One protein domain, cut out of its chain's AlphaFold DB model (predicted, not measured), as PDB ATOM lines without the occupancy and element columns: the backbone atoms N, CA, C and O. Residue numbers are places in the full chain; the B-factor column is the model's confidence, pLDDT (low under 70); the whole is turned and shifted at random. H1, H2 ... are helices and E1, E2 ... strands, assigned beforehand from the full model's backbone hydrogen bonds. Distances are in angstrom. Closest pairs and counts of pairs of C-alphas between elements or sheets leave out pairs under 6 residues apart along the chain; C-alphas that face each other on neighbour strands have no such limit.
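This is residues 10 to 58 of the 66 residues of an uncharacterized protein of Blautia wexlerae (UniProt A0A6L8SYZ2). A ribbon of two parallel strands, E1 and E2, lies in the middle of a thin slab; helix H2 packs on one face of it, and H1 makes the turn from E1 to H2. Two short helices, H3 and H4, follow E2 on the side of the ribbon away from H2. The 49 printed residues hold, in chain order, E1, H1, H2, E2, H3 and H4, and the class is mixed, helices and strands. The outline is flat, 30 by 26 by 10 A, and only just compact, close to loose, with a radius of gyration of the C-alphas of 11.1 A.

E1, residues 10 to 14, is the parallel neighbour of E2, residues 38 to 43, at 25 degrees; N 11 and O 39 are 2.8 A apart, and N 43 and O 13 2.9 A, within hydrogen-bond range. With H1, residues 15 to 20, and H2, residues 23 to 30, between them, they form a strand-helix-strand unit, two parallel neighbour strands joined through helices, whose crossover is right-handed. H1 and H2 only just touch, with 3 pairs of C-alphas within 8 A, and only at the corner by their link; the closest C-alphas, of Cys 18 and Trp 24, are 5.4 A apart. They run opposite ways at a steep tilt of 56 degrees. The closest C-alphas of E1 and H2, those of Val 13 and Glu 25, are 7.1 A apart. H3, residues 49 to 52, and H4, residues 54 to 58, are close but not clearly touching, with the closest C-alphas, of His 50 and Ile 57, 7.2 A apart. H2 is apart from both. Every O i to N i+4 pair is within hydrogen-bond range in H1, H2 and H4; H3 is too short for one.

E1 begins at C-alpha 10 (45.762, 16.343, -12.163) and is 13.6 A long. H1 measures 8.9 A and H2 10.4 A. E2 measures 16.2 A, H3 5.1 A and H4 6.2 A, ending at C-alpha 58 (42.444, 25.520, -18.444).

The C-alphas farthest apart, of Asp 34 and Glu 52, are 29.7 A apart. The printed part has no cut and no long link. Its mean pLDDT is 92.5, and residue 36 is under 70.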
ATOM      1  N   LEU A  10      46.904  16.225 -11.264       95.25
ATOM      2  CA  LEU A  10      45.762  16.343 -12.163       95.25
ATOM      3  C   LEU A  10      46.087  15.629 -13.483       95.25
ATOM      4  O   LEU A  10      46.959  16.060 -14.234       95.25
ATOM      5  N   ASN A  11      45.404  14.520 -13.761       95.62
ATOM      6  CA  ASN A  11      45.646  13.672 -14.927       95.62
ATOM      7  C   ASN A  11      44.451  13.736 -15.889       95.62
ATOM      8  O   ASN A  11      43.328  13.415 -15.499       95.62
ATOM      9  N   PHE A  12      44.689  14.135 -17.138       96.62
ATOM     10  CA  PHE A  12      43.671  14.159 -18.191       96.62
ATOM     11  C   PHE A  12      43.806  12.925 -19.083       96.62
ATOM     12  O   PHE A  12      44.887  12.649 -19.602       96.62
ATOM     13  N   VAL A  13      42.706  12.200 -19.281       96.31
ATOM     14  CA  VAL A  13      42.676  10.943 -20.043       96.31
ATOM     15  C   VAL A  13      41.658  11.040 -21.173       96.31
ATOM     16  O   VAL A  13      40.564  11.564 -20.985       96.31
ATOM     17  N   SER A  14      42.034  10.554 -22.354       96.88
ATOM     18  CA  SER A  14      41.171  10.526 -23.541       96.88
ATOM     19  C   SER A  14      40.098   9.452 -23.387       96.88
ATOM     20  O   SER A  14      40.427   8.288 -23.155       96.88
ATOM     21  N   GLU A  15      38.829   9.845 -23.519       96.06
ATOM     22  CA  GLU A  15      37.690   8.917 -23.522       96.06
ATOM     23  C   GLU A  15      37.773   7.950 -24.705       96.06
ATOM     24  O   GLU A  15      37.670   6.743 -24.503       96.06
ATOM     25  N   ASP A  16      38.072   8.453 -25.907       95.94
ATOM     26  CA  ASP A  16      38.215   7.647 -27.123       95.94
ATOM     27  C   ASP A  16      39.269   6.536 -26.936       95.94
ATOM     28  O   ASP A  16      39.081   5.391 -27.350       95.94
ATOM     29  N   ASN A  17      40.374   6.833 -26.236       94.88
ATOM     30  CA  ASN A  17      41.379   5.823 -25.903       94.88
ATOM     31  C   ASN A  17      40.866   4.781 -24.903       94.88
ATOM     32  O   ASN A  17      41.250   3.617 -25.013       94.88
ATOM     33  N   CYS A  18      40.029   5.165 -23.939       94.00
ATOM     34  CA  CYS A  18      39.414   4.225 -23.002       94.00
ATOM     35  C   CYS A  18      38.386   3.314 -23.692       94.00
ATOM     36  O   CYS A  18      38.242   2.160 -23.297       94.00
ATOM     37  N   GLU A  19      37.705   3.789 -24.738       94.50
ATOM     38  CA  GLU A  19      36.802   2.957 -25.544       94.50
ATOM     39  C   GLU A  19      37.570   1.886 -26.335       94.50
ATOM     40  O   GLU A  19      37.142   0.732 -26.401       94.50
ATOM     41  N   ILE A  20      38.728   2.245 -26.899       94.44
ATOM     42  CA  ILE A  20      39.583   1.316 -27.658       94.44
ATOM     43  C   ILE A  20      40.357   0.381 -26.711       94.44
ATOM     44  O   ILE A  20      40.528  -0.804 -26.998       94.44
ATOM     45  N   PHE A  21      40.818   0.905 -25.573       94.81
ATOM     46  CA  PHE A  21      41.596   0.191 -24.562       94.81
ATOM     47  C   PHE A  21      40.983   0.401 -23.166       94.81
ATOM     48  O   PHE A  21      41.422   1.285 -22.431       94.81
ATOM     49  N   PRO A  22      40.030  -0.443 -22.731       90.12
ATOM     50  CA  PRO A  22      39.335  -0.270 -21.448       90.12
ATOM     51  C   PRO A  22      40.249  -0.225 -20.213       90.12
ATOM     52  O   PRO A  22      39.954   0.455 -19.233       90.12
ATOM     53  N   GLU A  23      41.405  -0.896 -20.254       94.56
ATOM     54  CA  GLU A  23      42.381  -0.855 -19.155       94.56
ATOM     55  C   GLU A  23      43.149   0.479 -19.073       94.56
ATOM     56  O   GLU A  23      43.873   0.709 -18.103       94.56
ATOM     57  N   TRP A  24      43.006   1.372 -20.057       94.56
ATOM     58  CA  TRP A  24      43.738   2.637 -20.130       94.56
ATOM     59  C   TRP A  24      43.466   3.529 -18.919       94.56
ATOM     60  O   TRP A  24      44.400   3.985 -18.257       94.56
ATOM     61  N   GLU A  25      42.195   3.689 -18.544       93.44
ATOM     62  CA  GLU A  25      41.820   4.442 -17.346       93.44
ATOM     63  C   GLU A  25      42.470   3.840 -16.092       93.44
ATOM     64  O   GLU A  25      43.062   4.549 -15.276       93.44
ATOM     65  N   LYS A  26      42.404   2.515 -15.949       93.00
ATOM     66  CA  LYS A  26      42.940   1.799 -14.790       93.00
ATOM     67  C   LYS A  26      44.456   1.944 -14.684       93.00
ATOM     68  O   LYS A  26      44.967   2.136 -13.580       93.00
ATOM     69  N   LEU A  27      45.172   1.908 -15.807       93.94
ATOM     70  CA  LEU A  27      46.611   2.163 -15.851       93.94
ATOM     71  C   LEU A  27      46.926   3.584 -15.380       93.94
ATOM     72  O   LEU A  27      47.743   3.745 -14.470       93.94
ATOM     73  N   HIS A  28      46.220   4.590 -15.904       94.19
ATOM     74  CA  HIS A  28      46.365   5.980 -15.464       94.19
ATOM     75  C   HIS A  28      46.038   6.158 -13.976       94.19
ATOM     76  O   HIS A  28      46.750   6.883 -13.284       94.19
ATOM     77  N   ARG A  29      45.032   5.452 -13.441       91.69
ATOM     78  CA  ARG A  29      44.739   5.451 -11.997       91.69
ATOM     79  C   ARG A  29      45.844   4.799 -11.173       91.69
ATOM     80  O   ARG A  29      46.162   5.299 -10.098       91.69
ATOM     81  N   SER A  30      46.432   3.708 -11.663       92.12
ATOM     82  CA  SER A  30      47.420   2.914 -10.919       92.12
ATOM     83  C   SER A  30      48.742   3.642 -10.669       92.12
ATOM     84  O   SER A  30      49.444   3.315  -9.710       92.12
ATOM     85  N   VAL A  31      49.069   4.628 -11.511       91.62
ATOM     86  CA  VAL A  31      50.285   5.443 -11.386       91.62
ATOM     87  C   VAL A  31      50.075   6.706 -10.550       91.62
ATOM     88  O   VAL A  31      51.062   7.339 -10.173       91.62
ATOM     89  N   MET A  32      48.826   7.075 -10.234       88.38
ATOM     90  CA  MET A  32      48.558   8.178  -9.307       88.38
ATOM     91  C   MET A  32      49.054   7.794  -7.906       88.38
ATOM     92  O   MET A  32      48.855   6.658  -7.467       88.38
ATOM     93  N   GLY A  33      49.723   8.723  -7.219       79.56
ATOM     94  CA  GLY A  33      50.136   8.546  -5.822       79.56
ATOM     95  C   GLY A  33      48.931   8.376  -4.885       79.56
ATOM     96  O   GLY A  33      47.779   8.472  -5.313       79.56
ATOM     97  N   ASP A  34      49.161   8.121  -3.599       78.81
ATOM     98  CA  ASP A  34      48.088   7.907  -2.609       78.81
ATOM     99  C   ASP A  34      47.692   9.169  -1.819       78.81
ATOM    100  O   ASP A  34      47.049   9.091  -0.775       78.81
ATOM    101  N   ASN A  35      47.978  10.347  -2.376       73.81
ATOM    102  CA  ASN A  35      47.622  11.627  -1.771       73.81
ATOM    103  C   ASN A  35      46.146  12.015  -1.918       73.81
ATOM    104  O   ASN A  35      45.391  11.444  -2.712       73.81
ATOM    105  N   GLN A  36      45.747  13.007  -1.117       68.25
ATOM    106  CA  GLN A  36      44.381  13.531  -1.102       68.25
ATOM    107  C   GLN A  36      44.073  14.446  -2.298       68.25
ATOM    108  O   GLN A  36      42.906  14.624  -2.636       68.25
ATOM    109  N   GLU A  37      45.095  14.957  -2.988       79.12
ATOM    110  CA  GLU A  37      44.977  15.901  -4.108       79.12
ATOM    111  C   GLU A  37      45.292  15.234  -5.458       79.12
ATOM    112  O   GLU A  37      46.082  15.719  -6.275       79.12
ATOM    113  N   LYS A  38      44.646  14.089  -5.707       82.44
ATOM    114  CA  LYS A  38      44.694  13.393  -6.998       82.44
ATOM    115  C   LYS A  38      43.359  13.467  -7.717       82.44
ATOM    116  O   LYS A  38      42.317  13.089  -7.178       82.44
ATOM    117  N   LYS A  39      43.389  13.896  -8.976       92.38
ATOM    118  CA  LYS A  39      42.198  13.997  -9.820       92.38
ATOM    119  C   LYS A  39      42.487  13.446 -11.207       92.38
ATOM    120  O   LYS A  39      43.328  13.968 -11.926       92.38
ATOM    121  N   LEU A  40      41.752  12.405 -11.591       94.19
ATOM    122  CA  LEU A  40      41.710  11.921 -12.968       94.19
ATOM    123  C   LEU A  40      40.443  12.452 -13.629       94.19
ATOM    124  O   LEU A  40      39.343  12.238 -13.116       94.19
ATOM    125  N   VAL A  41      40.603  13.130 -14.757       95.88
ATOM    126  CA  VAL A  41      39.509  13.684 -15.552       95.88
ATOM    127  C   VAL A  41      39.534  13.028 -16.921       95.88
ATOM    128  O   VAL A  41      40.504  13.170 -17.664       95.88
ATOM    129  N   MET A  42      38.457  12.329 -17.261       95.81
ATOM    130  CA  MET A  42      38.244  11.883 -18.632       95.81
ATOM    131  C   MET A  42      37.673  13.033 -19.457       95.81
ATOM    132  O   MET A  42      36.803  13.778 -18.992       95.81
ATOM    133  N   LEU A  43      38.232  13.223 -20.646       97.12
ATOM    134  CA  LEU A  43      37.815  14.235 -21.599       97.12
ATOM    135  C   LEU A  43      37.546  13.570 -22.943       97.12
ATOM    136  O   LEU A  43      38.337  12.749 -23.409       97.12
ATOM    137  N   LYS A  44      36.449  13.977 -23.578       96.06
ATOM    138  CA  LYS A  44      36.104  13.554 -24.931       96.06
ATOM    139  C   LYS A  44      37.187  13.966 -25.930       96.06
ATOM    140  O   LYS A  44      37.620  15.122 -25.897       96.06
ATOM    141  N   GLY A  45      37.536  13.071 -26.848       95.00
ATOM    142  CA  GLY A  45      38.509  13.330 -27.903       95.00
ATOM    143  C   GLY A  45      39.687  12.368 -27.870       95.00
ATOM    144  O   GLY A  45      39.870  11.602 -26.920       95.00
ATOM    145  N   GLY A  46      40.497  12.427 -28.924       91.25
ATOM    146  CA  GLY A  46      41.620  11.521 -29.143       91.25
ATOM    147  C   GLY A  46      42.899  11.937 -28.412       91.25
ATOM    148  O   GLY A  46      42.892  12.640 -27.404       91.25
ATOM    149  N   HIS A  47      44.049  11.528 -28.953       90.19
ATOM    150  CA  HIS A  47      45.359  11.775 -28.337       90.19
ATOM    151  C   HIS A  47      45.659  13.267 -28.080       90.19
ATOM    152  O   HIS A  47      46.312  13.617 -27.097       90.19
ATOM    153  N   TYR A  48      45.156  14.162 -28.933       95.06
ATOM    154  CA  TYR A  48      45.427  15.599 -28.874       95.06
ATOM    155  C   TYR A  48      44.383  16.378 -28.060       95.06
ATOM    156  O   TYR A  48      43.932  17.447 -28.472       95.06
ATOM    157  N   LEU A  49      44.038  15.889 -26.864       96.44
ATOM    158  CA  LEU A  49      43.086  16.555 -25.960       96.44
ATOM    159  C   LEU A  49      43.402  18.037 -25.721       96.44
ATOM    160  O   LEU A  49      42.499  18.854 -25.599       96.44
ATOM    161  N   HIS A  50      44.679  18.409 -25.674       94.75
ATOM    162  CA  HIS A  50      45.102  19.793 -25.460       94.75
ATOM    163  C   HIS A  50      44.749  20.737 -26.621       94.75
ATOM    164  O   HIS A  50      44.713  21.947 -26.415       94.75
ATOM    165  N   PHE A  51      44.463  20.216 -27.818       95.75
ATOM    166  CA  PHE A  51      43.936  21.008 -28.931       95.75
ATOM    167  C   PHE A  51      42.409  21.081 -28.909       95.75
ATOM    168  O   PHE A  51      41.848  22.148 -29.147       95.75
ATOM    169  N   GLU A  52      41.744  19.970 -28.595       95.19
ATOM    170  CA  GLU A  52      40.284  19.840 -28.687       95.19
ATOM    171  C   GLU A  52      39.543  20.323 -27.431       95.19
ATOM    172  O   GLU A  52      38.399  20.758 -27.510       95.19
ATOM    173  N   GLN A  53      40.191  20.254 -26.266       97.38
ATOM    174  CA  GLN A  53      39.597  20.496 -24.944       97.38
ATOM    175  C   GLN A  53      40.332  21.598 -24.169       97.38
ATOM    176  O   GLN A  53      40.297  21.624 -22.935       97.38
ATOM    177  N   LYS A  54      41.017  22.512 -24.870       96.44
ATOM    178  CA  LYS A  54      41.889  23.532 -24.261       96.44
ATOM    179  C   LYS A  54      41.178  24.358 -23.181       96.44
ATOM    180  O   LYS A  54      41.711  24.490 -22.084       96.44
ATOM    181  N   GLU A  55      39.962  24.851 -23.432       97.38
ATOM    182  CA  GLU A  55      39.215  25.669 -22.467       97.38
ATOM    183  C   GLU A  55      38.874  24.870 -21.209       97.38
ATOM    184  O   GLU A  55      38.974  25.368 -20.087       97.38
ATOM    185  N   ARG A  56      38.504  23.601 -21.395       97.38
ATOM    186  CA  ARG A  56      38.131  22.711 -20.300       97.38
ATOM    187  C   ARG A  56      39.344  22.344 -19.450       97.38
ATOM    188  O   ARG A  56      39.247  22.370 -18.226       97.38
ATOM    189  N   ILE A  57      40.485  22.074 -20.083       97.50
ATOM    190  CA  ILE A  57      41.761  21.838 -19.398       97.50
ATOM    191  C   ILE A  57      42.160  23.067 -18.580       97.50
ATOM    192  O   ILE A  57      42.431  22.921 -17.393       97.50
ATOM    193  N   VAL A  58      42.125  24.272 -19.163       97.50
ATOM    194  CA  VAL A  58      42.444  25.520 -18.444       97.50
ATOM    195  C   VAL A  58      41.538  25.706 -17.227       97.50
ATOM    196  O   VAL A  58      42.029  26.010 -16.144       97.50
TER     197      VAL A  58